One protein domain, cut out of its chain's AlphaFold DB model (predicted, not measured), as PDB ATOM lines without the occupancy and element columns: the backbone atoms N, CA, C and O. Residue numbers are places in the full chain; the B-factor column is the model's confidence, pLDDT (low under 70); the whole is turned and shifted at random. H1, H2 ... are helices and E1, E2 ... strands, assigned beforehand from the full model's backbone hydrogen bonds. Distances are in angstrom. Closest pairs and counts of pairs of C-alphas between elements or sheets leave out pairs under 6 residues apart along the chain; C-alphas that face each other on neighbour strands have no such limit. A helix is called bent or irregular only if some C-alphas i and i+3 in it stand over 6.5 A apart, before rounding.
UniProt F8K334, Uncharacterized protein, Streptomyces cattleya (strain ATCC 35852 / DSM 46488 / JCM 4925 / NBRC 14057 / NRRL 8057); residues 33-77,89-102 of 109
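This is residues 33 to 77 and 89 to 102 of the 109 residues of an uncharacterized protein of Streptomyces cattleya (strain ATCC 35852 / DSM 46488 / JCM 4925 / NBRC 14057 / NRRL 8057) (UniProt F8K334). One helix, H1, packs over a small two-stranded hairpin, E1 and E2, running much the same way as E1; a second antiparallel pair of strands, E3 and E4, continues from the hairpin, with E3 next to E2. H1 covers chiefly the hairpin and comes less near to E3 and E4. The printed part has 59 residues with one named helix and four named strands, in the order E1, E2, H1, E3, E4; its two sheets, E1 - E2 and E3 - E4, are both antiparallel. The class is mixed, helices and strands. The whole is compact, with a radius of gyration of the C-alphas of 11.3 A, and spans 36 by 28 by 17 A.

E3, residues 67 to 72, is the longest strand by residues and measures 14.0 A from first to last C-alpha. Its sheet partner E4, residues 92 to 96, measures 12.6 A and ends with C-alpha 96 at (40.785, -37.594, -24.675). E1, residues 36 to 40, begins with C-alpha 36 at (18.046, -37.370, -32.550) and measures 13.0 A. E2, residues 45 to 49, measures 13.0 A as well. H1, residues 52 to 64, measures 18.4 A and begins with C-alpha 52 at (19.568, -29.558, -27.967); it is not bent.

E3 and E4 are antiparallel neighbours, with 168 degrees between their directions; N 68 and O 95 are 2.7 A apart, and N 95 and O 69 are 2.8 A apart, both within hydrogen-bond range. The closest C-alphas of E2 and E3 are those of His 47 and Ala 72, 6.2 A apart. E1 and E2 form an antiparallel hairpin, at 140 degrees between their directions; N 38 and O 47, and N 47 and O 38, are each 2.8 A apart, within hydrogen-bond range. The closest C-alphas of E1 and H1 are those of Leu 40 and Asp 62, 5.6 A apart. Those of E2 and H1 are Phe 49 and Arg 55, 5.8 A apart, and those of H1 and E3 are Leu 61 and Phe 67, 7.7 A apart. H1 and E4 are only just apart, at 8.5 A. E1 is apart from E3 and E4, and E2 is apart from E4. In H1 every O i to N i+4 pair is within hydrogen-bond range.

The two C-alphas farthest apart are those of His 33 and Arg 99, at 35.8 A. Residues 78 to 88 are not printed, and C-alphas 77 and 89 are 6.4 A apart across this cut, which falls in the link from E3 to E4. The links from E1 to E2, E2 to H1 and H1 to E3 are tight. The mean pLDDT of the printed part is 76.7; it is under 70 at residues 74 to 77, 89 to 90 and 97 to 102.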
ATOM      1  N   HIS A  33      11.743 -32.326 -25.114       72.75
ATOM      2  CA  HIS A  33      13.093 -32.478 -25.620       72.75
ATOM      3  C   HIS A  33      13.043 -33.164 -26.994       72.75
ATOM      4  O   HIS A  33      12.123 -33.926 -27.295       72.75
ATOM      5  N   ARG A  34      13.968 -32.781 -27.876       72.81
ATOM      6  CA  ARG A  34      14.012 -33.192 -29.284       72.81
ATOM      7  C   ARG A  34      15.189 -34.154 -29.452       72.81
ATOM      8  O   ARG A  34      16.272 -33.664 -29.757       72.81
ATOM      9  N   PRO A  35      15.012 -35.466 -29.224       78.25
ATOM     10  CA  PRO A  35      16.089 -36.429 -29.397       78.25
ATOM     11  C   PRO A  35      16.395 -36.663 -30.879       78.25
ATOM     12  O   PRO A  35      15.510 -36.541 -31.732       78.25
ATOM     13  N   GLY A  36      17.632 -37.042 -31.188       80.19
ATOM     14  CA  GLY A  36      18.046 -37.370 -32.550       80.19
ATOM     15  C   GLY A  36      19.482 -37.885 -32.647       80.19
ATOM     16  O   GLY A  36      20.210 -37.876 -31.656       80.19
ATOM     17  N   PRO A  37      19.900 -38.372 -33.827       81.88
ATOM     18  CA  PRO A  37      21.295 -38.676 -34.116       81.88
ATOM     19  C   PRO A  37      22.045 -37.423 -34.604       81.88
ATOM     20  O   PRO A  37      21.541 -36.692 -35.453       81.88
ATOM     21  N   GLU A  38      23.266 -37.210 -34.122       83.25
ATOM     22  CA  GLU A  38      24.231 -36.235 -34.647       83.25
ATOM     23  C   GLU A  38      25.474 -36.985 -35.147       83.25
ATOM     24  O   GLU A  38      25.899 -37.976 -34.546       83.25
ATOM     25  N   CYS A  39      26.044 -36.558 -36.273       81.31
ATOM     26  CA  CYS A  39      27.240 -37.194 -36.823       81.31
ATOM     27  C   CYS A  39      28.486 -36.481 -36.295       81.31
ATOM     28  O   CYS A  39      28.617 -35.276 -36.477       81.31
ATOM     29  N   LEU A  40      29.413 -37.222 -35.685       82.12
ATOM     30  CA  LEU A  40      30.744 -36.694 -35.375       82.12
ATOM     31  C   LEU A  40      31.684 -37.081 -36.506       82.12
ATOM     32  O   LEU A  40      32.119 -38.239 -36.570       82.12
ATOM     33  N   VAL A  41      32.031 -36.118 -37.361       83.25
ATOM     34  CA  VAL A  41      32.944 -36.321 -38.497       83.25
ATOM     35  C   VAL A  41      34.284 -36.872 -38.011       83.25
ATOM     36  O   VAL A  41      34.824 -37.802 -38.605       83.25
ATOM     37  N   SER A  42      34.763 -36.391 -36.864       77.94
ATOM     38  CA  SER A  42      36.022 -36.804 -36.236       77.94
ATOM     39  C   SER A  42      36.076 -38.286 -35.850       77.94
ATOM     40  O   SER A  42      37.165 -38.843 -35.730       77.94
ATOM     41  N   THR A  43      34.920 -38.934 -35.654       75.38
ATOM     42  CA  THR A  43      34.829 -40.379 -35.354       75.38
ATOM     43  C   THR A  43      34.208 -41.199 -36.478       75.38
ATOM     44  O   THR A  43      34.247 -42.425 -36.415       75.38
ATOM     45  N   GLY A  44      33.600 -40.552 -37.478       80.00
ATOM     46  CA  GLY A  44      32.833 -41.213 -38.537       80.00
ATOM     47  C   GLY A  44      31.599 -41.976 -38.035       80.00
ATOM     48  O   GLY A  44      31.119 -42.874 -38.723       80.00
ATOM     49  N   ARG A  45      31.100 -41.674 -36.828       78.31
ATOM     50  CA  ARG A  45      29.995 -42.397 -36.175       78.31
ATOM     51  C   ARG A  45      28.851 -41.454 -35.817       78.31
ATOM     52  O   ARG A  45      29.057 -40.269 -35.554       78.31
ATOM     53  N   GLN A  46      27.643 -42.013 -35.775       80.31
ATOM     54  CA  GLN A  46      26.464 -41.324 -35.262       80.31
ATOM     55  C   GLN A  46      26.379 -41.478 -33.744       80.31
ATOM     56  O   GLN A  46      26.488 -42.587 -33.218       80.31
ATOM     57  N   HIS A  47      26.134 -40.367 -33.061       81.81
ATOM     58  CA  HIS A  47      25.939 -40.292 -31.619       81.81
ATOM     59  C   HIS A  47      24.545 -39.746 -31.357       81.81
ATOM     60  O   HIS A  47      24.164 -38.717 -31.912       81.81
ATOM     61  N   GLY A  48      23.754 -40.446 -30.552       79.81
ATOM     62  CA  GLY A  48      22.435 -39.942 -30.195       79.81
ATOM     63  C   GLY A  48      22.519 -38.892 -29.089       79.81
ATOM     64  O   GLY A  48      23.368 -38.981 -28.203       79.81
ATOM     65  N   PHE A  49      21.620 -37.917 -29.151       81.31
ATOM     66  CA  PHE A  49      21.392 -36.904 -28.128       81.31
ATOM     67  C   PHE A  49      19.915 -36.906 -27.726       81.31
ATOM     68  O   PHE A  49      19.038 -37.181 -28.547       81.31
ATOM     69  N   GLU A  50      19.630 -36.571 -26.473       79.12
ATOM     70  CA  GLU A  50      18.277 -36.419 -25.934       79.12
ATOM     71  C   GLU A  50      17.832 -34.951 -25.897       79.12
ATOM     72  O   GLU A  50      16.632 -34.669 -25.902       79.12
ATOM     73  N   SER A  51      18.773 -34.001 -25.922       80.44
ATOM     74  CA  SER A  51      18.496 -32.564 -25.843       80.44
ATOM     75  C   SER A  51      19.291 -31.721 -26.847       80.44
ATOM     76  O   SER A  51      20.334 -32.121 -27.361       80.44
ATOM     77  N   LEU A  52      18.822 -30.495 -27.115       83.69
ATOM     78  CA  LEU A  52      19.568 -29.558 -27.967       83.69
ATOM     79  C   LEU A  52      20.929 -29.195 -27.363       83.69
ATOM     80  O   LEU A  52      21.884 -29.033 -28.108       83.69
ATOM     81  N   VAL A  53      21.037 -29.093 -26.034       85.69
ATOM     82  CA  VAL A  53      22.310 -28.806 -25.348       85.69
ATOM     83  C   VAL A  53      23.325 -29.920 -25.608       85.69
ATOM     84  O   VAL A  53      24.480 -29.642 -25.918       85.69
ATOM     85  N   GLU A  54      22.885 -31.174 -25.555       84.19
ATOM     86  CA  GLU A  54      23.705 -32.335 -25.903       84.19
ATOM     87  C   GLU A  54      24.145 -32.315 -27.370       84.19
ATOM     88  O   GLU A  54      25.315 -32.551 -27.665       84.19
ATOM     89  N   ARG A  55      23.247 -31.944 -28.290       86.75
ATOM     90  CA  ARG A  55      23.606 -31.735 -29.698       86.75
ATOM     91  C   ARG A  55      24.687 -30.659 -29.862       86.75
ATOM     92  O   ARG A  55      25.654 -30.865 -30.590       86.75
ATOM     93  N   TRP A  56      24.556 -29.522 -29.176       89.31
ATOM     94  CA  TRP A  56      25.560 -28.451 -29.215       89.31
ATOM     95  C   TRP A  56      26.912 -28.896 -28.651       89.31
ATOM     96  O   TRP A  56      27.949 -28.534 -29.204       89.31
ATOM     97  N   LEU A  57      26.915 -29.713 -27.594       88.00
ATOM     98  CA  LEU A  57      28.136 -30.313 -27.060       88.00
ATOM     99  C   LEU A  57      28.817 -31.214 -28.098       88.00
ATOM    100  O   LEU A  57      30.024 -31.103 -28.288       88.00
ATOM    101  N   LEU A  58      28.056 -32.070 -28.784       86.75
ATOM    102  CA  LEU A  58      28.572 -32.948 -29.836       86.75
ATOM    103  C   LEU A  58      29.216 -32.157 -30.984       86.75
ATOM    104  O   LEU A  58      30.325 -32.489 -31.399       86.75
ATOM    105  N   LEU A  59      28.585 -31.062 -31.420       89.44
ATOM    106  CA  LEU A  59      29.149 -30.154 -32.428       89.44
ATOM    107  C   LEU A  59      30.433 -29.464 -31.943       89.44
ATOM    108  O   LEU A  59      31.415 -29.387 -32.679       89.44
ATOM    109  N   ALA A  60      30.450 -28.975 -30.699       89.81
ATOM    110  CA  ALA A  60      31.634 -28.341 -30.122       89.81
ATOM    111  C   ALA A  60      32.798 -29.333 -29.969       89.81
ATOM    112  O   ALA A  60      33.950 -28.981 -30.222       89.81
ATOM    113  N   LEU A  61      32.505 -30.578 -29.583       86.56
ATOM    114  CA  LEU A  61      33.497 -31.645 -29.513       86.56
ATOM    115  C   LEU A  61      34.074 -31.932 -30.895       86.56
ATOM    116  O   LEU A  61      35.297 -31.919 -31.025       86.56
ATOM    117  N   ASP A  62      33.224 -32.118 -31.909       87.31
ATOM    118  CA  ASP A  62      33.660 -32.372 -33.286       87.31
ATOM    119  C   ASP A  62      34.538 -31.237 -33.828       87.31
ATOM    120  O   ASP A  62      35.569 -31.490 -34.445       87.31
ATOM    121  N   PHE A  63      34.199 -29.986 -33.501       87.94
ATOM    122  CA  PHE A  63      35.013 -28.823 -33.847       87.94
ATOM    123  C   PHE A  63      36.390 -28.830 -33.165       87.94
ATOM    124  O   PHE A  63      37.406 -28.555 -33.800       87.94
ATOM    125  N   VAL A  64      36.449 -29.138 -31.864       87.25
ATOM    126  CA  VAL A  64      37.709 -29.135 -31.102       87.25
ATOM    127  C   VAL A  64      38.593 -30.333 -31.467       87.25
ATOM    128  O   VAL A  64      39.816 -30.217 -31.405       87.25
ATOM    129  N   ASN A  65      38.003 -31.479 -31.823       84.81
ATOM    130  CA  ASN A  65      38.685 -32.697 -32.281       84.81
ATOM    131  C   ASN A  65      39.891 -33.131 -31.406       84.81
ATOM    132  O   ASN A  65      40.908 -33.637 -31.880       84.81
ATOM    133  N   ARG A  66      39.804 -32.926 -30.082       83.00
ATOM    134  CA  ARG A  66      40.832 -33.341 -29.097       83.00
ATOM    135  C   ARG A  66      40.489 -34.641 -28.371       83.00
ATOM    136  O   ARG A  66      40.979 -34.902 -27.270       83.00
ATOM    137  N   PHE A  67      39.660 -35.469 -28.986       81.25
ATOM    138  CA  PHE A  67      39.165 -36.709 -28.413       81.25
ATOM    139  C   PHE A  67      39.448 -37.891 -29.349       81.25
ATOM    140  O   PHE A  67      39.683 -37.726 -30.549       81.25
ATOM    141  N   ALA A  68      39.551 -39.074 -28.762       79.62
ATOM    142  CA  ALA A  68      39.715 -40.344 -29.448       79.62
ATOM    143  C   ALA A  68      38.350 -41.002 -29.689       79.62
ATOM    144  O   ALA A  68      38.123 -41.560 -30.756       79.62
ATOM    145  N   GLU A  69      37.431 -40.897 -28.726       78.19
ATOM    146  CA  GLU A  69      36.092 -41.479 -28.825       78.19
ATOM    147  C   GLU A  69      35.090 -40.709 -27.955       78.19
ATOM    148  O   GLU A  69      35.458 -40.066 -26.970       78.19
ATOM    149  N   VAL A  70      33.818 -40.775 -28.339       81.00
ATOM    150  CA  VAL A  70      32.675 -40.302 -27.552       81.00
ATOM    151  C   VAL A  70      31.703 -41.465 -27.436       81.00
ATOM    152  O   VAL A  70      31.482 -42.176 -28.411       81.00
ATOM    153  N   LEU A  71      31.129 -41.674 -26.256       77.94
ATOM    154  CA  LEU A  71      30.083 -42.668 -26.045       77.94
ATOM    155  C   LEU A  71      28.861 -42.004 -25.421       77.94
ATOM    156  O   LEU A  71      28.967 -41.403 -24.351       77.94
ATOM    157  N   ALA A  72      27.707 -42.141 -26.071       74.25
ATOM    158  CA  ALA A  72      26.427 -41.674 -25.550       74.25
ATOM    159  C   ALA A  72      25.853 -42.691 -24.552       74.25
ATOM    160  O   ALA A  72      25.689 -43.865 -24.884       74.25
ATOM    161  N   GLN A  73      25.548 -42.239 -23.334       73.94
ATOM    162  CA  GLN A  73      24.937 -43.035 -22.260       73.94
ATOM    163  C   GLN A  73      25.573 -44.432 -22.068       73.94
ATOM    164  O   GLN A  73      24.881 -45.455 -22.142       73.94
ATOM    165  N   PRO A  74      26.895 -44.507 -21.832       63.34
ATOM    166  CA  PRO A  74      27.685 -45.729 -22.021       63.34
ATOM    167  C   PRO A  74      27.477 -46.805 -20.949       63.34
ATOM    168  O   PRO A  74      27.619 -47.996 -21.218       63.34
ATOM    169  N   PHE A  75      27.179 -46.409 -19.709       66.06
ATOM    170  CA  PHE A  75      26.922 -47.309 -18.579       66.06
ATOM    171  C   PHE A  75      26.253 -46.539 -17.430       66.06
ATOM    172  O   PHE A  75      26.306 -45.315 -17.380       66.06
ATOM    173  N   ARG A  76      25.625 -47.243 -16.476       63.69
ATOM    174  CA  ARG A  76      25.155 -46.663 -15.202       63.69
ATOM    175  C   ARG A  76      26.189 -46.931 -14.103       63.69
ATOM    176  O   ARG A  76      26.071 -47.955 -13.427       63.69
ATOM    177  N   PRO A  77      27.195 -46.063 -13.892       63.19
ATOM    178  CA  PRO A  77      28.094 -46.205 -12.759       63.19
ATOM    179  C   PRO A  77      27.311 -46.122 -11.445       63.19
ATOM    180  O   PRO A  77      26.478 -45.233 -11.241       63.19
ATOM    181  N   ALA A  89      23.576 -42.563 -14.935       66.69
ATOM    182  CA  ALA A  89      24.147 -42.672 -16.274       66.69
ATOM    183  C   ALA A  89      24.644 -41.284 -16.707       66.69
ATOM    184  O   ALA A  89      23.832 -40.361 -16.687       66.69
ATOM    185  N   PRO A  90      25.925 -41.120 -17.073       68.19
ATOM    186  CA  PRO A  90      26.384 -39.899 -17.715       68.19
ATOM    187  C   PRO A  90      25.821 -39.820 -19.138       68.19
ATOM    188  O   PRO A  90      25.748 -40.842 -19.820       68.19
ATOM    189  N   ASP A  91      25.472 -38.619 -19.595       76.38
ATOM    190  CA  ASP A  91      24.923 -38.405 -20.942       76.38
ATOM    191  C   ASP A  91      25.965 -38.712 -22.028       76.38
ATOM    192  O   ASP A  91      25.674 -39.432 -22.982       76.38
ATOM    193  N   PHE A  92      27.215 -38.273 -21.825       77.69
ATOM    194  CA  PHE A  92      28.358 -38.628 -22.668       77.69
ATOM    195  C   PHE A  92      29.613 -38.945 -21.855       77.69
ATOM    196  O   PHE A  92      29.905 -38.304 -20.844       77.69
ATOM    197  N   LEU A  93      30.408 -39.891 -22.355       80.25
ATOM    198  CA  LEU A  93      31.791 -40.117 -21.944       80.25
ATOM    199  C   LEU A  93      32.715 -39.759 -23.109       80.25
ATOM    200  O   LEU A  93      32.594 -40.334 -24.187       80.25
ATOM    201  N   VAL A  94      33.636 -38.821 -22.883       81.62
ATOM    202  CA  VAL A  94      34.604 -38.365 -23.888       81.62
ATOM    203  C   VAL A  94      35.987 -38.884 -23.519       81.62
ATOM    204  O   VAL A  94      36.509 -38.587 -22.442       81.62
ATOM    205  N   LEU A  95      36.591 -39.651 -24.422       76.62
ATOM    206  CA  LEU A  95      37.946 -40.158 -24.269       76.62
ATOM    207  C   LEU A  95      38.916 -39.167 -24.913       76.62
ATOM    208  O   LEU A  95      38.863 -38.960 -26.121       76.62
ATOM    209  N   GLY A  96      39.786 -38.524 -24.134       75.69
ATOM    210  CA  GLY A  96      40.785 -37.594 -24.675       75.69
ATOM    211  C   GLY A  96      41.871 -38.308 -25.491       75.69
ATOM    212  O   GLY A  96      42.188 -39.462 -25.223       75.69
ATOM    213  N   ARG A  97      42.495 -37.618 -26.461       69.81
ATOM    214  CA  ARG A  97      43.700 -38.137 -27.160       69.81
ATOM    215  C   ARG A  97      44.977 -38.083 -26.307       69.81
ATOM    216  O   ARG A  97      45.993 -38.659 -26.683       69.81
ATOM    217  N   ALA A  98      44.957 -37.346 -25.197       60.59
ATOM    218  CA  ALA A  98      46.088 -37.253 -24.279       60.59
ATOM    219  C   ALA A  98      46.241 -38.537 -23.445       60.59
ATOM    220  O   ALA A  98      45.292 -39.303 -23.313       60.59
ATOM    221  N   ARG A  99      47.447 -38.740 -22.895       46.50
ATOM    222  CA  ARG A  99      47.904 -39.924 -22.138       46.50
ATOM    223  C   ARG A  99      46.797 -40.660 -21.352       46.50
ATOM    224  O   ARG A  99      45.970 -39.992 -20.726       46.50
ATOM    225  N   PRO A 100      46.839 -42.008 -21.294       42.94
ATOM    226  CA  PRO A 100      45.859 -42.801 -20.551       42.94
ATOM    227  C   PRO A 100      45.675 -42.249 -19.130       42.94
ATOM    228  O   PRO A 100      46.646 -42.090 -18.392       42.94
ATOM    229  N   GLY A 101      44.429 -41.912 -18.771       45.94
ATOM    230  CA  GLY A 101      44.067 -41.393 -17.446       45.94
ATOM    231  C   GLY A 101      43.538 -39.953 -17.385       45.94
ATOM    232  O   GLY A 101      43.130 -39.534 -16.304       45.94
ATOM    233  N   CYS A 102      43.494 -39.201 -18.492       43.25
ATOM    234  CA  CYS A 102      42.839 -37.885 -18.539       43.25
ATOM    235  C   CYS A 102      41.413 -37.997 -19.103       43.25
ATOM    236  O   CYS A 102      41.221 -38.125 -20.311       43.25
TER     237      CYS A 102